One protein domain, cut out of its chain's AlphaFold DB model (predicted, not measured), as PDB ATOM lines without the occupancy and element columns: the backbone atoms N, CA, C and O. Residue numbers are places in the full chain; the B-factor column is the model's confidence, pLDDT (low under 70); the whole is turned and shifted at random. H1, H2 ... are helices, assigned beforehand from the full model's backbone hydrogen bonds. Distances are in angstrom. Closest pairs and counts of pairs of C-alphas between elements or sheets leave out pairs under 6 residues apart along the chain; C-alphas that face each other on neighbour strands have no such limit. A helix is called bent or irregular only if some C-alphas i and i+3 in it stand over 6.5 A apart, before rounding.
ATOM      1  N   GLN A  18     209.920 144.896 164.835       96.19
ATOM      2  CA  GLN A  18     208.878 144.540 165.794       96.19
ATOM      3  C   GLN A  18     207.669 145.474 165.694       96.19
ATOM      4  O   GLN A  18     206.568 144.995 165.448       96.19
ATOM      5  N   GLN A  19     207.879 146.789 165.789       94.44
ATOM      6  CA  GLN A  19     206.796 147.775 165.705       94.44
ATOM      7  C   GLN A  19     206.042 147.682 164.377       94.44
ATOM      8  O   GLN A  19     204.819 147.715 164.352       94.44
ATOM      9  N   VAL A  20     206.759 147.528 163.259       93.50
ATOM     10  CA  VAL A  20     206.128 147.398 161.938       93.50
ATOM     11  C   VAL A  20     205.254 146.144 161.851       93.50
ATOM     12  O   VAL A  20     204.182 146.195 161.247       93.50
ATOM     13  N   LEU A  21     205.694 145.021 162.421       96.31
ATOM     14  CA  LEU A  21     204.921 143.779 162.415       96.31
ATOM     15  C   LEU A  21     203.748 143.824 163.404       96.31
ATOM     16  O   LEU A  21     202.664 143.361 163.059       96.31
ATOM     17  N   GLU A  22     203.930 144.417 164.584       95.81
ATOM     18  CA  GLU A  22     202.860 144.668 165.560       95.81
ATOM     19  C   GLU A  22     201.767 145.553 164.958       95.81
ATOM     20  O   GLU A  22     200.604 145.160 164.958       95.81
ATOM     21  N   LEU A  31     199.210 132.173 166.960       92.38
ATOM     22  CA  LEU A  31     200.485 131.462 166.998       92.38
ATOM     23  C   LEU A  31     200.597 130.570 168.241       92.38
ATOM     24  O   LEU A  31     200.209 130.942 169.347       92.38
ATOM     25  N   THR A  32     201.188 129.386 168.069       92.44
ATOM     26  CA  THR A  32     201.579 128.529 169.200       92.44
ATOM     27  C   THR A  32     202.775 129.125 169.944       92.44
ATOM     28  O   THR A  32     203.507 129.939 169.388       92.44
ATOM     29  N   GLU A  33     203.041 128.673 171.171       91.44
ATOM     30  CA  GLU A  33     204.217 129.096 171.955       91.44
ATOM     31  C   GLU A  33     205.527 128.951 171.162       91.44
ATOM     32  O   GLU A  33     206.273 129.913 171.016       91.44
ATOM     33  N   LYS A  34     205.739 127.799 170.509       89.19
ATOM     34  CA  LYS A  34     206.913 127.572 169.646       89.19
ATOM     35  C   LYS A  34     207.005 128.555 168.478       89.19
ATOM     36  O   LYS A  34     208.102 128.950 168.096       89.19
ATOM     37  N   SER A  35     205.865 128.920 167.893       92.38
ATOM     38  CA  SER A  35     205.814 129.878 166.781       92.38
ATOM     39  C   SER A  35     206.120 131.297 167.274       92.38
ATOM     40  O   SER A  35     206.829 132.041 166.600       92.38
ATOM     41  N   ASN A  36     205.651 131.647 168.477       94.38
ATOM     42  CA  ASN A  36     205.961 132.912 169.143       94.38
ATOM     43  C   ASN A  36     207.451 133.029 169.498       94.38
ATOM     44  O   ASN A  36     208.076 134.044 169.191       94.38
ATOM     45  N   ASP A  37     208.050 131.981 170.064       93.50
ATOM     46  CA  ASP A  37     209.490 131.953 170.351       93.50
ATOM     47  C   ASP A  37     210.309 132.135 169.075       93.50
ATOM     48  O   ASP A  37     211.259 132.922 169.019       93.50
ATOM     49  N   TYR A  38     209.910 131.419 168.025       93.44
ATOM     50  CA  TYR A  38     210.568 131.487 166.737       93.44
ATOM     51  C   TYR A  38     210.474 132.887 166.113       93.44
ATOM     52  O   TYR A  38     211.494 133.432 165.682       93.44
ATOM     53  N   ILE A  39     209.286 133.507 166.080       95.69
ATOM     54  CA  ILE A  39     209.142 134.835 165.472       95.69
ATOM     55  C   ILE A  39     209.874 135.912 166.279       95.69
ATOM     56  O   ILE A  39     210.500 136.788 165.685       95.69
ATOM     57  N   ALA A  40     209.898 135.816 167.613       95.38
ATOM     58  CA  ALA A  40     210.665 136.728 168.459       95.38
ATOM     59  C   ALA A  40     212.175 136.641 168.167       95.38
ATOM     60  O   ALA A  40     212.858 137.661 168.015       95.38
ATOM     61  N   GLN A  41     212.699 135.420 168.015       93.56
ATOM     62  CA  GLN A  41     214.090 135.200 167.614       93.56
ATOM     63  C   GLN A  41     214.362 135.714 166.198       93.56
ATOM     64  O   GLN A  41     215.370 136.387 165.979       93.56
ATOM     65  N   PHE A  42     213.467 135.449 165.245       93.31
ATOM     66  CA  PHE A  42     213.572 135.947 163.876       93.31
ATOM     67  C   PHE A  42     213.645 137.479 163.837       93.31
ATOM     68  O   PHE A  42     214.542 138.028 163.199       93.31
ATOM     69  N   ILE A  43     212.743 138.167 164.545       95.31
ATOM     70  CA  ILE A  43     212.711 139.633 164.617       95.31
ATOM     71  C   ILE A  43     214.043 140.149 165.158       95.31
ATOM     72  O   ILE A  43     214.698 140.960 164.506       95.31
ATOM     73  N   THR A  44     214.498 139.593 166.282       94.38
ATOM     74  CA  THR A  44     215.778 139.960 166.903       94.38
ATOM     75  C   THR A  44     216.953 139.782 165.935       94.38
ATOM     76  O   THR A  44     217.802 140.661 165.811       94.38
ATOM     77  N   GLN A  45     216.997 138.672 165.192       92.19
ATOM     78  CA  GLN A  45     218.071 138.380 164.235       92.19
ATOM     79  C   GLN A  45     218.045 139.270 162.984       92.19
ATOM     80  O   GLN A  45     219.061 139.395 162.292       92.19
ATOM     81  N   ARG A  46     216.886 139.836 162.633       91.69
ATOM     82  CA  ARG A  46     216.697 140.622 161.406       91.69
ATOM     83  C   ARG A  46     216.605 142.122 161.646       91.69
ATOM     84  O   ARG A  46     216.727 142.859 160.669       91.69
ATOM     85  N   GLU A  47     216.486 142.567 162.894       92.00
ATOM     86  CA  GLU A  47     216.361 143.981 163.262       92.00
ATOM     87  C   GLU A  47     217.485 144.833 162.657       92.00
ATOM     88  O   GLU A  47     217.213 145.745 161.881       92.00
ATOM     89  N   ASP A  48     218.755 144.488 162.894       89.25
ATOM     90  CA  ASP A  48     219.893 145.271 162.384       89.25
ATOM     91  C   ASP A  48     219.907 145.378 160.853       89.25
ATOM     92  O   ASP A  48     220.241 146.424 160.282       89.25
ATOM     93  N   PHE A  49     219.538 144.289 160.171       88.69
ATOM     94  CA  PHE A  49     219.422 144.271 158.716       88.69
ATOM     95  C   PHE A  49     218.287 145.186 158.254       88.69
ATOM     96  O   PHE A  49     218.495 146.016 157.368       88.69
ATOM     97  N   PHE A  50     217.110 145.061 158.867       89.88
ATOM     98  CA  PHE A  50     215.936 145.863 158.550       89.88
ATOM     99  C   PHE A  50     216.208 147.357 158.757       89.88
ATOM    100  O   PHE A  50     215.975 148.158 157.851       89.88
ATOM    101  N   GLN A  51     216.810 147.716 159.889       89.25
ATOM    102  CA  GLN A  51     217.212 149.082 160.218       89.25
ATOM    103  C   GLN A  51     218.204 149.658 159.210       89.25
ATOM    104  O   GLN A  51     218.071 150.802 158.770       89.25
ATOM    105  N   ARG A  52     219.202 148.868 158.801       88.19
ATOM    106  CA  ARG A  52     220.147 149.290 157.762       88.19
ATOM    107  C   ARG A  52     219.433 149.558 156.438       88.19
ATOM    108  O   ARG A  52     219.661 150.608 155.846       88.19
ATOM    109  N   VAL A  53     218.545 148.663 156.005       85.81
ATOM    110  CA  VAL A  53     217.790 148.838 154.755       85.81
ATOM    111  C   VAL A  53     216.865 150.056 154.822       85.81
ATOM    112  O   VAL A  53     216.776 150.785 153.837       85.81
ATOM    113  N   CYS A  54     216.230 150.324 155.967       85.94
ATOM    114  CA  CYS A  54     215.419 151.529 156.167       85.94
ATOM    115  C   CYS A  54     216.250 152.811 156.033       85.94
ATOM    116  O   CYS A  54     215.810 153.757 155.386       85.94
ATOM    117  N   ARG A  55     217.478 152.833 156.570       85.06
ATOM    118  CA  ARG A  55     218.394 153.975 156.404       85.06
ATOM    119  C   ARG A  55     218.869 154.150 154.963       85.06
ATOM    120  O   ARG A  55     218.929 155.274 154.474       85.06
ATOM    121  N   GLU A  56     219.212 153.056 154.286       83.06
ATOM    122  CA  GLU A  56     219.690 153.076 152.895       83.06
ATOM    123  C   GLU A  56     218.586 153.449 151.896       83.06
ATOM    124  O   GLU A  56     218.869 154.025 150.847       83.06
ATOM    125  N   LYS A  57     217.330 153.127 152.220       79.94
ATOM    126  CA  LYS A  57     216.145 153.382 151.393       79.94
ATOM    127  C   LYS A  57     215.167 154.294 152.125       79.94
ATOM    128  O   LYS A  57     213.991 153.967 152.253       79.94
ATOM    129  N   ALA A  58     215.665 155.430 152.613       70.94
ATOM    130  CA  ALA A  58     214.882 156.401 153.382       70.94
ATOM    131  C   ALA A  58     213.714 157.031 152.588       70.94
ATOM    132  O   ALA A  58     212.845 157.679 153.165       70.94
ATOM    133  N   ASP A  59     213.691 156.859 151.265       69.25
ATOM    134  CA  ASP A  59     212.589 157.223 150.373       69.25
ATOM    135  C   ASP A  59     211.449 156.187 150.358       69.25
ATOM    136  O   ASP A  59     210.361 156.477 149.860       69.25
ATOM    137  N   LYS A  60     211.683 154.982 150.892       68.88
ATOM    138  CA  LYS A  60     210.712 153.887 150.934       68.88
ATOM    139  C   LYS A  60     210.075 153.748 152.306       68.88
ATOM    140  O   LYS A  60     210.706 153.912 153.343       68.88
ATOM    141  N   TYR A  61     208.806 153.360 152.292       76.69
ATOM    142  CA  TYR A  61     208.035 153.179 153.509       76.69
ATOM    143  C   TYR A  61     208.463 151.893 154.256       76.69
ATOM    144  O   TYR A  61     208.502 150.831 153.624       76.69
ATOM    145  N   PRO A  62     208.735 151.936 155.579       78.12
ATOM    146  CA  PRO A  62     209.225 150.797 156.371       78.12
ATOM    147  C   PRO A  62     208.419 149.502 156.220       78.12
ATOM    148  O   PRO A  62     208.976 148.412 156.217       78.12
ATOM    149  N   TYR A  63     207.113 149.598 156.008       84.31
ATOM    150  CA  TYR A  63     206.241 148.435 155.836       84.31
ATOM    151  C   TYR A  63     206.344 147.815 154.435       84.31
ATOM    152  O   TYR A  63     206.232 146.604 154.279       84.31
ATOM    153  N   GLY A  64     206.627 148.619 153.403       84.25
ATOM    154  CA  GLY A  64     206.992 148.078 152.092       84.25
ATOM    155  C   GLY A  64     208.348 147.366 152.153       84.25
ATOM    156  O   GLY A  64     208.563 146.354 151.486       84.25
ATOM    157  N   LEU A  65     209.259 147.859 153.000       87.62
ATOM    158  CA  LEU A  65     210.533 147.197 153.274       87.62
ATOM    159  C   LEU A  65     210.351 145.910 154.090       87.62
ATOM    160  O   LEU A  65     211.039 144.931 153.798       87.62
ATOM    161  N   SER A  66     209.414 145.862 155.045       91.06
ATOM    162  CA  SER A  66     209.116 144.639 155.800       91.06
ATOM    163  C   SER A  66     208.460 143.587 154.908       91.06
ATOM    164  O   SER A  66     208.857 142.427 154.967       91.06
ATOM    165  N   LEU A  67     207.566 143.980 153.993       92.25
ATOM    166  CA  LEU A  67     207.046 143.086 152.957       92.25
ATOM    167  C   LEU A  67     208.176 142.508 152.096       92.25
ATOM    168  O   LEU A  67     208.214 141.300 151.861       92.25
ATOM    169  N   GLY A  68     209.116 143.348 151.654       88.31
ATOM    170  CA  GLY A  68     210.286 142.905 150.894       88.31
ATOM    171  C   GLY A  68     211.155 141.912 151.673       88.31
ATOM    172  O   GLY A  68     211.518 140.866 151.136       88.31
ATOM    173  N   LEU A  69     211.432 142.203 152.947       90.69
ATOM    174  CA  LEU A  69     212.166 141.310 153.845       90.69
ATOM    175  C   LEU A  69     211.441 139.969 154.009       90.69
ATOM    176  O   LEU A  69     212.047 138.924 153.792       90.69
ATOM    177  N   MET A  70     210.150 139.984 154.345       93.62
ATOM    178  CA  MET A  70     209.363 138.764 154.547       93.62
ATOM    179  C   MET A  70     209.291 137.918 153.273       93.62
ATOM    180  O   MET A  70     209.487 136.708 153.340       93.62
ATOM    181  N   THR A  71     209.112 138.556 152.113       91.00
ATOM    182  CA  THR A  71     209.107 137.885 150.802       91.00
ATOM    183  C   THR A  71     210.448 137.211 150.514       91.00
ATOM    184  O   THR A  71     210.492 136.062 150.083       91.00
ATOM    185  N   GLN A  72     211.564 137.894 150.781       88.56
ATOM    186  CA  GLN A  72     212.891 137.298 150.629       88.56
ATOM    187  C   GLN A  72     213.079 136.105 151.576       88.56
ATOM    188  O   GLN A  72     213.606 135.069 151.171       88.56
ATOM    189  N   MET A  73     212.654 136.245 152.833       88.81
ATOM    190  CA  MET A  73     212.864 135.225 153.854       88.81
ATOM    191  C   MET A  73     212.034 133.963 153.606       88.81
ATOM    192  O   MET A  73     212.573 132.870 153.770       88.81
ATOM    193  N   ILE A  74     210.774 134.084 153.171       87.44
ATOM    194  CA  ILE A  74     209.953 132.906 152.860       87.44
ATOM    195  C   ILE A  74     210.466 132.172 151.617       87.44
ATOM    196  O   ILE A  74     210.569 130.951 151.652       87.44
ATOM    197  N   HIS A  75     210.876 132.877 150.554       83.75
ATOM    198  CA  HIS A  75     211.442 132.220 149.370       83.75
ATOM    199  C   HIS A  75     212.737 131.477 149.704       83.75
ATOM    200  O   HIS A  75     212.866 130.304 149.368       83.75
ATOM    201  N   ALA A  76     213.649 132.106 150.452       83.44
ATOM    202  CA  ALA A  76     214.874 131.446 150.897       83.44
ATOM    203  C   ALA A  76     214.586 130.228 151.796       83.44
ATOM    204  O   ALA A  76     215.270 129.208 151.701       83.44
ATOM    205  N   ALA A  77     213.574 130.312 152.665       83.44
ATOM    206  CA  ALA A  77     213.156 129.189 153.499       83.44
ATOM    207  C   ALA A  77     212.588 128.034 152.660       83.44
ATOM    208  O   ALA A  77     212.960 126.887 152.892       83.44
ATOM    209  N   LEU A  78     211.752 128.323 151.658       80.56
ATOM    210  CA  LEU A  78     211.174 127.320 150.758       80.56
ATOM    211  C   LEU A  78     212.228 126.662 149.863       80.56
ATOM    212  O   LEU A  78     212.224 125.442 149.729       80.56
ATOM    213  N   GLU A  79     213.156 127.436 149.299       78.19
ATOM    214  CA  GLU A  79     214.282 126.905 148.522       78.19
ATOM    215  C   GLU A  79     215.118 125.943 149.373       78.19
ATOM    216  O   GLU A  79     215.376 124.805 148.973       78.19
ATOM    217  N   ASN A  80     215.481 126.356 150.592       72.69
ATOM    218  CA  ASN A  80     216.215 125.504 151.525       72.69
ATOM    219  C   ASN A  80     215.412 124.266 151.923       72.69
ATOM    220  O   ASN A  80     215.977 123.176 152.010       72.69
ATOM    221  N   TYR A  81     214.108 124.414 152.149       70.94
ATOM    222  CA  TYR A  81     213.227 123.311 152.496       70.94
ATOM    223  C   TYR A  81     213.160 122.280 151.378       70.94
ATOM    224  O   TYR A  81     213.392 121.108 151.635       70.94
ATOM    225  N   GLN A  82     212.943 122.702 150.132       67.00
ATOM    226  CA  GLN A  82     212.882 121.817 148.968       67.00
ATOM    227  C   GLN A  82     214.220 121.115 148.711       67.00
ATOM    228  O   GLN A  82     214.249 119.899 148.518       67.00
ATOM    229  N   VAL A  83     215.337 121.850 148.774       65.06
ATOM    230  CA  VAL A  83     216.687 121.280 148.631       65.06
ATOM    231  C   VAL A  83     216.976 120.279 149.743       65.06
ATOM    232  O   VAL A  83     217.562 119.228 149.486       65.06
ATOM    233  N   THR A  84     216.574 120.588 150.976       59.44
ATOM    234  CA  THR A  84     216.815 119.700 152.111       59.44
ATOM    235  C   THR A  84     215.907 118.489 152.038       59.44
ATOM    236  O   THR A  84     216.433 117.408 152.194       59.44
ATOM    237  N   HIS A  85     214.619 118.620 151.706       54.50
ATOM    238  CA  HIS A  85     213.651 117.516 151.617       54.50
ATOM    239  C   HIS A  85     213.963 116.533 150.482       54.50
ATOM    240  O   HIS A  85     213.972 115.321 150.706       54.50
ATOM    241  N   ALA A  86     214.329 117.048 149.301       50.62
ATOM    242  CA  ALA A  86     214.836 116.231 148.197       50.62
ATOM    243  C   ALA A  86     216.094 115.457 148.616       50.62
ATOM    244  O   ALA A  86     216.227 114.268 148.326       50.62
ATOM    245  N   LYS A  87     216.978 116.104 149.389       45.00
ATOM    246  CA  LYS A  87     218.134 115.438 149.981       45.00
ATOM    247  C   LYS A  87     217.730 114.482 151.098       45.00
ATOM    248  O   LYS A  87     218.259 113.392 151.107       45.00
ATOM    249  N   THR A  88     216.793 114.764 152.001       46.84
ATOM    250  CA  THR A  88     216.490 113.873 153.135       46.84
ATOM    251  C   THR A  88     215.933 112.526 152.690       46.84
ATOM    252  O   THR A  88     216.122 111.559 153.418       46.84
ATOM    253  N   ALA A  89     215.294 112.425 151.520       47.91
ATOM    254  CA  ALA A  89     214.847 111.148 150.959       47.91
ATOM    255  C   ALA A  89     216.019 110.271 150.455       47.91
ATOM    256  O   ALA A  89     216.088 109.086 150.785       47.91
ATOM    257  N   GLU A  90     216.982 110.847 149.729       41.03
ATOM    258  CA  GLU A  90     218.194 110.137 149.270       41.03
ATOM    259  C   GLU A  90     219.222 109.936 150.396       41.03
ATOM    260  O   GLU A  90     219.827 108.874 150.543       41.03
ATOM    261  N   LEU A  91     219.384 110.943 151.249       40.78
ATOM    262  CA  LEU A  91     220.376 111.029 152.314       40.78
ATOM    263  C   LEU A  91     219.989 110.167 153.526       40.78
ATOM    264  O   LEU A  91     220.891 109.663 154.182       40.78
ATOM    265  N   ARG A  92     218.697 109.885 153.795       43.28
ATOM    266  CA  ARG A  92     218.312 108.840 154.778       43.28
ATOM    267  C   ARG A  92     218.802 107.454 154.371       43.28
ATOM    268  O   ARG A  92     219.056 106.636 155.241       43.28
ATOM    269  N   THR A  93     218.919 107.210 153.069       46.06
ATOM    270  CA  THR A  93     219.368 105.927 152.518       46.06
ATOM    271  C   THR A  93     220.899 105.842 152.499       46.06
ATOM    272  O   THR A  93     221.453 104.770 152.694       46.06
ATOM    273  N   LEU A  94     221.595 106.976 152.335       39.34
ATOM    274  CA  LEU A  94     223.063 107.049 152.246       39.34
ATOM    275  C   LEU A  94     223.788 107.346 153.577       39.34
ATOM    276  O   LEU A  94     224.922 106.904 153.758       39.34
ATOM    277  N   ILE A  95     223.169 108.064 154.526       42.50
ATOM    278  CA  ILE A  95     223.761 108.361 155.850       42.50
ATOM    279  C   ILE A  95     223.775 107.136 156.764       42.50
ATOM    280  O   ILE A  95     224.671 107.032 157.597       42.50
ATOM    281  N   THR A  96     222.849 106.183 156.601       46.84
ATOM    282  CA  THR A  96     222.947 104.889 157.302       46.84
ATOM    283  C   THR A  96     224.242 104.156 156.950       46.84
ATOM    284  O   THR A  96     224.766 103.439 157.798       46.84
ATOM    285  N   MET A 110     215.188 124.594 158.601       62.06
ATOM    286  CA  MET A 110     213.897 125.029 159.119       62.06
ATOM    287  C   MET A 110     212.925 123.851 159.113       62.06
ATOM    288  O   MET A 110     212.771 123.166 158.098       62.06
ATOM    289  N   ASN A 111     212.289 123.594 160.248       74.44
ATOM    290  CA  ASN A 111     211.241 122.595 160.362       74.44
ATOM    291  C   ASN A 111     209.887 123.156 159.882       74.44
ATOM    292  O   ASN A 111     209.733 124.357 159.651       74.44
ATOM    293  N   ASP A 112     208.894 122.276 159.738       81.00
ATOM    294  CA  ASP A 112     207.566 122.631 159.219       81.00
ATOM    295  C   ASP A 112     206.901 123.779 160.021       81.00
ATOM    296  O   ASP A 112     206.250 124.637 159.429       81.00
ATOM    297  N   ILE A 113     207.129 123.858 161.344       85.31
ATOM    298  CA  ILE A 113     206.589 124.923 162.214       85.31
ATOM    299  C   ILE A 113     207.205 126.278 161.856       85.31
ATOM    300  O   ILE A 113     206.501 127.283 161.806       85.31
ATOM    301  N   GLU A 114     208.508 126.327 161.593       88.12
ATOM    302  CA  GLU A 114     209.224 127.573 161.301       88.12
ATOM    303  C   GLU A 114     208.787 128.153 159.949       88.12
ATOM    304  O   GLU A 114     208.522 129.351 159.842       88.12
ATOM    305  N   ILE A 115     208.608 127.302 158.934       88.62
ATOM    306  CA  ILE A 115     208.113 127.721 157.613       88.62
ATOM    307  C   ILE A 115     206.659 128.172 157.699       88.62
ATOM    308  O   ILE A 115     206.323 129.235 157.179       88.62
ATOM    309  N   GLN A 116     205.805 127.407 158.382       90.75
ATOM    310  CA  GLN A 116     204.411 127.791 158.588       90.75
ATOM    311  C   GLN A 116     204.302 129.116 159.355       90.75
ATOM    312  O   GLN A 116     203.468 129.954 159.012       90.75
ATOM    313  N   THR A 117     205.179 129.354 160.334       94.38
ATOM    314  CA  THR A 117     205.229 130.623 161.072       94.38
ATOM    315  C   THR A 117     205.635 131.778 160.155       94.38
ATOM    316  O   THR A 117     204.939 132.793 160.121       94.38
ATOM    317  N   LEU A 118     206.700 131.630 159.349       94.31
ATOM    318  CA  LEU A 118     207.086 132.664 158.373       94.31
ATOM    319  C   LEU A 118     205.973 132.959 157.376       94.31
ATOM    320  O   LEU A 118     205.710 134.123 157.084       94.31
ATOM    321  N   ALA A 119     205.348 131.912 156.844       94.88
ATOM    322  CA  ALA A 119     204.268 132.016 155.880       94.88
ATOM    323  C   ALA A 119     203.080 132.788 156.466       94.88
ATOM    324  O   ALA A 119     202.593 133.729 155.844       94.88
ATOM    325  N   THR A 120     202.677 132.454 157.694       97.12
ATOM    326  CA  THR A 120     201.601 133.142 158.424       97.12
ATOM    327  C   THR A 120     201.894 134.640 158.555       97.12
ATOM    328  O   THR A 120     201.081 135.469 158.148       97.12
ATOM    329  N   VAL A 121     203.084 135.008 159.042       97.75
ATOM    330  CA  VAL A 121     203.463 136.423 159.212       97.75
ATOM    331  C   VAL A 121     203.604 137.131 157.860       97.75
ATOM    332  O   VAL A 121     203.238 138.297 157.732       97.75
ATOM    333  N   TRP A 122     204.091 136.452 156.821       97.75
ATOM    334  CA  TRP A 122     204.205 137.035 155.485       97.75
ATOM    335  C   TRP A 122     202.841 137.350 154.867       97.75
ATOM    336  O   TRP A 122     202.668 138.442 154.329       97.75
ATOM    337  N   LEU A 123     201.865 136.443 154.978       97.62
ATOM    338  CA  LEU A 123     200.503 136.669 154.479       97.62
ATOM    339  C   LEU A 123     199.812 137.811 155.232       97.62
ATOM    340  O   LEU A 123     199.171 138.653 154.606       97.62
ATOM    341  N   MET A 124     200.022 137.918 156.545       98.00
ATOM    342  CA  MET A 124     199.586 139.081 157.323       98.00
ATOM    343  C   MET A 124     200.193 140.386 156.796       98.00
ATOM    344  O   MET A 124     199.479 141.345 156.510       98.00
ATOM    345  N   VAL A 125     201.509 140.425 156.583       96.31
ATOM    346  CA  VAL A 125     202.183 141.615 156.044       96.31
ATOM    347  C   VAL A 125     201.697 141.950 154.628       96.31
ATOM    348  O   VAL A 125     201.596 143.129 154.287       96.31
ATOM    349  N   GLN A 126     201.349 140.957 153.803       95.06
ATOM    350  CA  GLN A 126     200.698 141.188 152.509       95.06
ATOM    351  C   GLN A 126     199.350 141.904 152.674       95.06
ATOM    352  O   GLN A 126     199.114 142.910 152.002       95.06
ATOM    353  N   GLY A 127     198.507 141.436 153.600       94.38
ATOM    354  CA  GLY A 127     197.228 142.070 153.922       94.38
ATOM    355  C   GLY A 127     197.391 143.525 154.370       94.38
ATOM    356  O   GLY A 127     196.751 144.412 153.811       94.38
ATOM    357  N   ALA A 128     198.325 143.793 155.289       93.62
ATOM    358  CA  ALA A 128     198.583 145.139 155.820       93.62
ATOM    359  C   ALA A 128     199.162 146.127 154.787       93.62
ATOM    360  O   ALA A 128     199.096 147.346 154.971       93.62
ATOM    361  N   ASN A 129     199.719 145.615 153.685       91.06
ATOM    362  CA  ASN A 129     200.228 146.408 152.562       91.06
ATOM    363  C   ASN A 129     199.280 146.424 151.351       91.06
ATOM    364  O   ASN A 129     199.659 146.917 150.290       91.06
ATOM    365  N   GLY A 130     198.057 145.904 151.488       90.00
ATOM    366  CA  GLY A 130     197.043 145.966 150.435       90.00
ATOM    367  C   GLY A 130     197.370 145.115 149.212       90.00
ATOM    368  O   GLY A 130     196.927 145.436 148.110       90.00
ATOM    369  N   ILE A 131     198.152 144.047 149.385       91.75
ATOM    370  CA  ILE A 131     198.365 143.066 148.321       91.75
ATOM    371  C   ILE A 131     197.028 142.414 147.972       91.75
ATOM    372  O   ILE A 131     196.225 142.089 148.852       91.75
ATOM    373  N   ASP A 132     196.796 142.250 146.672       91.62
ATOM    374  CA  ASP A 132     195.538 141.741 146.145       91.62
ATOM    375  C   ASP A 132     195.212 140.340 146.683       91.62
ATOM    376  O   ASP A 132     196.083 139.473 146.808       91.62
ATOM    377  N   PHE A 133     193.932 140.129 146.993       91.38
ATOM    378  CA  PHE A 133     193.442 138.882 147.569       91.38
ATOM    379  C   PHE A 133     193.727 137.678 146.670       91.38
ATOM    380  O   PHE A 133     194.109 136.632 147.187       91.38
ATOM    381  N   SER A 134     193.548 137.798 145.349       89.75
ATOM    382  CA  SER A 134     193.763 136.675 144.434       89.75
ATOM    383  C   SER A 134     195.213 136.216 144.483       89.75
ATOM    384  O   SER A 134     195.464 135.019 144.605       89.75
ATOM    385  N   TYR A 135     196.157 137.160 144.512       89.38
ATOM    386  CA  TYR A 135     197.572 136.839 144.667       89.38
ATOM    387  C   TYR A 135     197.871 136.190 146.025       89.38
ATOM    388  O   TYR A 135     198.491 135.132 146.075       89.38
ATOM    389  N   ALA A 136     197.407 136.781 147.130       90.81
ATOM    390  CA  ALA A 136     197.625 136.222 148.467       90.81
ATOM    391  C   ALA A 136     197.034 134.804 148.600       90.81
ATOM    392  O   ALA A 136     197.664 133.912 149.168       90.81
ATOM    393  N   ASN A 137     195.861 134.573 148.008       89.62
ATOM    394  CA  ASN A 137     195.207 133.272 147.977       89.62
ATOM    395  C   ASN A 137     196.009 132.230 147.177       89.62
ATOM    396  O   ASN A 137     196.177 131.109 147.651       89.62
ATOM    397  N   GLU A 138     196.554 132.594 146.012       86.25
ATOM    398  CA  GLU A 138     197.459 131.723 145.244       86.25
ATOM    399  C   GLU A 138     198.719 131.364 146.047       86.25
ATOM    400  O   GLU A 138     199.138 130.204 146.073       86.25
ATOM    401  N   GLN A 139     199.303 132.333 146.763       90.56
ATOM    402  CA  GLN A 139     200.453 132.072 147.631       90.56
ATOM    403  C   GLN A 139     200.097 131.123 148.780       90.56
ATOM    404  O   GLN A 139     200.867 130.211 149.076       90.56
ATOM    405  N   ALA A 140     198.933 131.300 149.411       89.69
ATOM    406  CA  ALA A 140     198.463 130.412 150.468       89.69
ATOM    407  C   ALA A 140     198.227 128.980 149.956       89.69
ATOM    408  O   ALA A 140     198.577 128.028 150.647       89.69
ATOM    409  N   GLU A 141     197.689 128.812 148.744       86.44
ATOM    410  CA  GLU A 141     197.532 127.503 148.091       86.44
ATOM    411  C   GLU A 141     198.880 126.834 147.816       86.44
ATOM    412  O   GLU A 141     199.071 125.665 148.165       86.44
ATOM    413  N   MET A 142     199.840 127.581 147.267       86.81
ATOM    414  CA  MET A 142     201.195 127.083 147.031       86.81
ATOM    415  C   MET A 142     201.870 126.661 148.342       86.81
ATOM    416  O   MET A 142     202.330 125.525 148.459       86.81
ATOM    417  N   LEU A 143     201.866 127.524 149.359       87.25
ATOM    418  CA  LEU A 143     202.456 127.242 150.671       87.25
ATOM    419  C   LEU A 143     201.807 126.031 151.343       87.25
ATOM    420  O   LEU A 143     202.495 125.184 151.910       87.25
ATOM    421  N   CYS A 144     200.486 125.927 151.237       84.19
ATOM    422  CA  CYS A 144     199.736 124.786 151.724       84.19
ATOM    423  C   CYS A 144     200.175 123.487 151.042       84.19
ATOM    424  O   CYS A 144     200.382 122.493 151.727       84.19
ATOM    425  N   SER A 145     200.376 123.492 149.721       80.81
ATOM    426  CA  SER A 145     200.840 122.305 148.986       80.81
ATOM    427  C   SER A 145     202.249 121.849 149.387       80.81
ATOM    428  O   SER A 145     202.571 120.670 149.276       80.81
ATOM    429  N   VAL A 146     203.088 122.771 149.874       78.88
ATOM    430  CA  VAL A 146     204.440 122.465 150.364       78.88
ATOM    431  C   VAL A 146     204.412 121.927 151.799       78.88
ATOM    432  O   VAL A 146     205.185 121.029 152.134       78.88
ATOM    433  N   LEU A 147     203.544 122.478 152.653       76.94
ATOM    434  CA  LEU A 147     203.452 122.134 154.076       76.94
ATOM    435  C   LEU A 147     202.581 120.896 154.343       76.94
ATOM    436  O   LEU A 147     202.868 120.129 155.264       76.94
ATOM    437  N   ASP A 148     201.537 120.674 153.543       73.75
ATOM    438  CA  ASP A 148     200.641 119.528 153.671       73.75
ATOM    439  C   ASP A 148     201.153 118.329 152.864       73.75
ATOM    440  O   ASP A 148     200.927 118.187 151.663       73.75
ATOM    441  N   LYS A 149     201.854 117.430 153.557       59.50
ATOM    442  CA  LYS A 149     202.444 116.221 152.964       59.50
ATOM    443  C   LYS A 149     201.433 115.093 152.727       59.50
ATOM    444  O   LYS A 149     201.833 114.062 152.185       59.50
ATOM    445  N   GLN A 150     200.182 115.207 153.190       49.06
ATOM    446  CA  GLN A 150     199.269 114.054 153.277       49.06
ATOM    447  C   GLN A 150     197.830 114.285 152.808       49.06
ATOM    448  O   GLN A 150     197.101 113.299 152.707       49.06
ATOM    449  N   SER A 151     197.405 115.504 152.475       45.50
ATOM    450  CA  SER A 151     196.028 115.732 152.020       45.50
ATOM    451  C   SER A 151     195.949 116.007 150.510       45.50
ATOM    452  O   SER A 151     196.159 117.135 150.072       45.50
ATOM    453  N   PRO A 158     193.136 123.133 156.646       82.81
ATOM    454  CA  PRO A 158     193.311 123.951 157.839       82.81
ATOM    455  C   PRO A 158     194.529 124.877 157.745       82.81
ATOM    456  O   PRO A 158     194.471 125.987 158.267       82.81
ATOM    457  N   ILE A 159     195.595 124.479 157.038       86.19
ATOM    458  CA  ILE A 159     196.785 125.319 156.839       86.19
ATOM    459  C   ILE A 159     196.436 126.510 155.948       86.19
ATOM    460  O   ILE A 159     196.708 127.652 156.311       86.19
ATOM    461  N   ARG A 160     195.779 126.274 154.807       89.56
ATOM    462  CA  ARG A 160     195.335 127.355 153.913       89.56
ATOM    463  C   ARG A 160     194.385 128.316 154.627       89.56
ATOM    464  O   ARG A 160     194.543 129.526 154.496       89.56
ATOM    465  N   SER A 161     193.439 127.797 155.408       90.25
ATOM    466  CA  SER A 161     192.508 128.622 156.186       90.25
ATOM    467  C   SER A 161     193.233 129.478 157.228       90.25
ATOM    468  O   SER A 161     192.931 130.662 157.342       90.25
ATOM    469  N   GLN A 162     194.238 128.933 157.920       91.69
ATOM    470  CA  GLN A 162     195.080 129.695 158.854       91.69
ATOM    471  C   GLN A 162     195.905 130.782 158.148       91.69
ATOM    472  O   GLN A 162     195.967 131.917 158.620       91.69
ATOM    473  N   LEU A 163     196.504 130.473 156.994       94.25
ATOM    474  CA  LEU A 163     197.264 131.450 156.205       94.25
ATOM    475  C   LEU A 163     196.373 132.599 155.714       94.25
ATOM    476  O   LEU A 163     196.757 133.766 155.796       94.25
ATOM    477  N   MET A 164     195.161 132.285 155.251       96.19
ATOM    478  CA  MET A 164     194.205 133.306 154.817       96.19
ATOM    479  C   MET A 164     193.618 134.097 155.986       96.19
ATOM    480  O   MET A 164     193.385 135.296 155.843       96.19
ATOM    481  N   GLN A 165     193.438 133.481 157.156       95.81
ATOM    482  CA  GLN A 165     193.087 134.204 158.379       95.81
ATOM    483  C   GLN A 165     194.150 135.258 158.713       95.81
ATOM    484  O   GLN A 165     193.803 136.407 158.977       95.81
ATOM    485  N   ALA A 166     195.435 134.904 158.629       97.44
ATOM    486  CA  ALA A 166     196.528 135.844 158.857       97.44
ATOM    487  C   ALA A 166     196.519 137.003 157.849       97.44
ATOM    488  O   ALA A 166     196.662 138.158 158.248       97.44
ATOM    489  N   TYR A 167     196.274 136.722 156.563       97.38
ATOM    490  CA  TYR A 167     196.073 137.770 155.557       97.38
ATOM    491  C   TYR A 167     194.959 138.742 155.954       97.38
ATOM    492  O   TYR A 167     195.157 139.955 155.894       97.38
ATOM    493  N   TYR A 168     193.810 138.235 156.406       96.31
ATOM    494  CA  TYR A 168     192.702 139.093 156.819       96.31
ATOM    495  C   TYR A 168     193.002 139.910 158.074       96.31
ATOM    496  O   TYR A 168     192.644 141.084 158.090       96.31
ATOM    497  N   ILE A 169     193.716 139.359 159.061       96.81
ATOM    498  CA  ILE A 169     194.225 140.134 160.209       96.81
ATOM    499  C   ILE A 169     195.054 141.326 159.708       96.81
ATOM    500  O   ILE A 169     194.833 142.463 160.122       96.81
ATOM    501  N   GLY A 170     195.931 141.093 158.730       96.00
ATOM    502  CA  GLY A 170     196.678 142.158 158.065       96.00
ATOM    503  C   GLY A 170     195.788 143.193 157.375       96.00
ATOM    504  O   GLY A 170     196.025 144.390 157.498       96.00
ATOM    505  N   VAL A 171     194.739 142.759 156.669       94.25
ATOM    506  CA  VAL A 171     193.772 143.664 156.015       94.25
ATOM    507  C   VAL A 171     193.032 144.542 157.027       94.25
ATOM    508  O   VAL A 171     192.727 145.693 156.726       94.25
ATOM    509  N   GLU A 172     192.753 144.050 158.231       93.44
ATOM    510  CA  GLU A 172     192.154 144.873 159.293       93.44
ATOM    511  C   GLU A 172     193.093 145.983 159.776       93.44
ATOM    512  O   GLU A 172     192.637 147.048 160.192       93.44
ATOM    513  N   HIS A 173     194.396 145.768 159.605       92.31
ATOM    514  CA  HIS A 173     195.470 146.717 159.880       92.31
ATOM    515  C   HIS A 173     195.940 147.452 158.614       92.31
ATOM    516  O   HIS A 173     196.987 148.108 158.609       92.31
ATOM    517  N   LEU A 174     195.171 147.360 157.520       84.00
ATOM    518  CA  LEU A 174     195.508 147.978 156.245       84.00
ATOM    519  C   LEU A 174     195.667 149.484 156.409       84.00
ATOM    520  O   LEU A 174     194.751 150.214 156.805       84.00
ATOM    521  N   ARG A 175     196.849 149.966 156.035       70.56
ATOM    522  CA  ARG A 175     197.178 151.374 156.211       70.56
ATOM    523  C   ARG A 175     196.368 152.252 155.250       70.56
ATOM    524  O   ARG A 175     196.135 151.848 154.110       70.56
ATOM    525  N   PRO A 176     195.985 153.476 155.660       66.31
ATOM    526  CA  PRO A 176     195.171 154.387 154.847       66.31
ATOM    527  C   PRO A 176     195.734 154.659 153.445       66.31
ATOM    528  O   PRO A 176     194.979 154.823 152.494       66.31
ATOM    529  N   GLU A 177     197.061 154.656 153.311       66.12
ATOM    530  CA  GLU A 177     197.794 154.823 152.046       66.12
ATOM    531  C   GLU A 177     197.522 153.705 151.023       66.12
ATOM    532  O   GLU A 177     197.703 153.916 149.827       66.12
ATOM    533  N   TYR A 178     197.095 152.532 151.496       63.50
ATOM    534  CA  TYR A 178     196.872 151.320 150.711       63.50
ATOM    535  C   TYR A 178     195.398 150.902 150.685       63.50
ATOM    536  O   TYR A 178     195.092 149.840 150.154       63.50
ATOM    537  N   GLN A 179     194.475 151.703 151.237       57.22
ATOM    538  CA  GLN A 179     193.041 151.404 151.201       57.22
ATOM    539  C   GLN A 179     192.520 151.428 149.754       57.22
ATOM    540  O   GLN A 179     192.472 152.499 149.142       57.22
ATOM    541  N   PRO A 180     192.088 150.288 149.179       52.59
ATOM    542  CA  PRO A 180     191.452 150.299 147.875       52.59
ATOM    543  C   PRO A 180     190.010 150.788 148.005       52.59
ATOM    544  O   PRO A 180     189.312 150.527 148.985       52.59
ATOM    545  N   THR A 181     189.531 151.469 146.974       51.72
ATOM    546  CA  THR A 181     188.330 152.308 147.019       51.72
ATOM    547  C   THR A 181     186.975 151.593 147.103       51.72
ATOM    548  O   THR A 181     185.982 152.302 147.232       51.72
ATOM    549  N   SER A 182     186.849 150.254 147.080       51.38
ATOM    550  CA  SER A 182     185.525 149.633 147.352       51.38
ATOM    551  C   SER A 182     185.453 148.121 147.621       51.38
ATOM    552  O   SER A 182     184.462 147.681 148.203       51.38
ATOM    553  N   LEU A 183     186.438 147.296 147.243       53.25
ATOM    554  CA  LEU A 183     186.255 145.830 147.265       53.25
ATOM    555  C   LEU A 183     186.680 145.133 148.572       53.25
ATOM    556  O   LEU A 183     185.963 144.250 149.045       53.25
ATOM    557  N   LEU A 184     187.785 145.540 149.210       56.12
ATOM    558  CA  LEU A 184     188.273 144.875 150.434       56.12
ATOM    559  C   LEU A 184     187.364 145.101 151.653       56.12
ATOM    560  O   LEU A 184     187.161 144.182 152.448       56.12
ATOM    561  N   ALA A 185     186.729 146.275 151.752       55.56
ATOM    562  CA  ALA A 185     185.767 146.573 152.816       55.56
ATOM    563  C   ALA A 185     184.550 145.628 152.779       55.56
ATOM    564  O   ALA A 185     184.037 145.208 153.813       55.56
ATOM    565  N   SER A 186     184.107 145.239 151.578       54.44
ATOM    566  CA  SER A 186     182.991 144.306 151.400       54.44
ATOM    567  C   SER A 186     183.327 142.875 151.832       54.44
ATOM    568  O   SER A 186     182.408 142.132 152.181       54.44
ATOM    569  N   LEU A 187     184.592 142.460 151.748       58.22
ATOM    570  CA  LEU A 187     185.010 141.085 152.030       58.22
ATOM    571  C   LEU A 187     185.380 140.896 153.500       58.22
ATOM    572  O   LEU A 187     184.913 139.931 154.099       58.22
ATOM    573  N   SER A 188     186.100 141.846 154.112       57.53
ATOM    574  CA  SER A 188     186.386 141.822 155.558       57.53
ATOM    575  C   SER A 188     185.094 141.716 156.384       57.53
ATOM    576  O   SER A 188     184.975 140.857 157.256       57.53
ATOM    577  N   ASN A 189     184.055 142.474 156.013       56.12
ATOM    578  CA  ASN A 189     182.748 142.412 156.675       56.12
ATOM    579  C   ASN A 189     182.045 141.048 156.534       56.12
ATOM    580  O   ASN A 189     181.317 140.638 157.436       56.12
ATOM    581  N   LYS A 190     182.256 140.329 155.425       55.94
ATOM    582  CA  LYS A 190     181.681 138.989 155.214       55.94
ATOM    583  C   LYS A 190     182.452 137.904 155.960       55.94
ATOM    584  O   LYS A 190     181.833 136.982 156.476       55.94
ATOM    585  N   VAL A 191     183.775 138.026 156.041       58.41
ATOM    586  CA  VAL A 191     184.636 137.098 156.784       58.41
ATOM    587  C   VAL A 191     184.365 137.210 158.284       58.41
ATOM    588  O   VAL A 191     184.118 136.193 158.927       58.41
ATOM    589  N   LYS A 192     184.266 138.432 158.827       55.12
ATOM    590  CA  LYS A 192     183.863 138.653 160.227       55.12
ATOM    591  C   LYS A 192     182.528 137.993 160.568       55.12
ATOM    592  O   LYS A 192     182.388 137.442 161.650       55.12
ATOM    593  N   ALA A 193     181.566 137.985 159.645       56.44
ATOM    594  CA  ALA A 193     180.266 137.350 159.865       56.44
ATOM    595  C   ALA A 193     180.314 135.811 159.932       56.44
ATOM    596  O   ALA A 193     179.399 135.214 160.489       56.44
ATOM    597  N   LEU A 194     181.352 135.167 159.386       53.09
ATOM    598  CA  LEU A 194     181.498 133.706 159.396       53.09
ATOM    599  C   LEU A 194     182.197 133.182 160.661       53.09
ATOM    600  O   LEU A 194     181.963 132.042 161.047       53.09
ATOM    601  N   PHE A 195     183.017 134.008 161.317       53.66
ATOM    602  CA  PHE A 195     183.799 133.619 162.498       53.66
ATOM    603  C   PHE A 195     183.214 134.108 163.836       53.66
ATOM    604  O   PHE A 195     183.774 133.802 164.882       53.66
ATOM    605  N   ASN A 196     182.095 134.844 163.822       46.19
ATOM    606  CA  ASN A 196     181.438 135.385 165.023       46.19
ATOM    607  C   ASN A 196     180.209 134.561 165.476       46.19
ATOM    608  O   ASN A 196     179.219 135.128 165.943       46.19
TER     609      ASN A 196
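This is residues 18 to 22, 31 to 96, 110 to 151 and 158 to 196 of the 197 residues of an uncharacterized protein of Photobacterium aquae (UniProt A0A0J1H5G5). H4 lies in the middle of a cluster of helices, side by side with H5 and H6 in a three-helix up-and-down bundle, each running against the one before it. On another side of H4 runs the long helix H3; residues 85 to 96, of which 85 to 95 belong to H3, stick out freely; arm H2a crosses H4, H2b and H3 form a hairpin, and H7 packs on H6 away from H4. The printed part has 152 residues with seven named helices, H1 to H7 in order, and no named strand; the class is all helix. It is compact, with a radius of gyration of the C-alphas of 17.0 A and spans of 59 by 41 by 27 A.

H1, residues 18 to 22, touches residues 62 to 66 alone of H3, residues 62 to 95; the closest C-alphas, Val 20 and Tyr 63, are 6.2 A apart. H2, residues 33 to 56, was assigned as one helix by its hydrogen bonds but is bent: C-alphas 45 and 48 are 7.4 A apart, and arms H2a, residues 33 to 45, and H2b, residues 48 to 56, stand at a steep tilt of 47 degrees. H2b and H3 form a hairpin, with C-alphas 54 and 62 closest at 6.2 A. The hub is H4, residues 112 to 128. Residues 34 to 39 of H2a touch it at a steep tilt of 69 degrees, only just short of about perpendicular, with C-alphas 35 and 117 closest at 5.8 A. H3 touches H4 with residues 63 to 78 alone, opposite ways at a shallow tilt of 21 degrees; C-alphas 70 and 122 are closest at 5.5 A. H5, residues 133 to 147, forms a hairpin with H4 at 2 degrees, with C-alphas 112 and 147 closest at 6.6 A. H6, residues 158 to 172, touches H4 the same way at a shallow tilt of 31 degrees, with C-alphas 124 and 167 closest at 4.1 A. H7, residues 183 to 195, touches H6 at a steep tilt of 53 degrees, with C-alphas 168 and 188 closest at 7.0 A. H4 and H7 are apart. Every O i to N i+4 pair is within hydrogen-bond range in H1, H2a, H2b, H4, H5 and H6, against 28 of 30 in H3 and 6 of 9 in H7.

H1 begins at C-alpha 18 (208.878, 144.540, 165.794). H3 measures 44.9 A, with a kink of 45 degrees near residue 89; H4 measures 24.5 A, H6 21.0 A and H5 20.6 A. H7 ends at C-alpha 195 (183.799, 133.619, 162.498).

The farthest C-alphas, Thr 96 and Thr 181, are 59.6 A apart. Cuts leave gaps of 13.5 A between C-alphas 22 and 31, 22.2 A between 96 and 110, and 10.4 A between 151 and 158. Of the links that are printed whole, H2 to H3 and H4 to H5 are tight and H6 to H7 is short. The mean pLDDT of the printed part is 79.5; residues 82 to 96 and 176 to 196 are among those under 70.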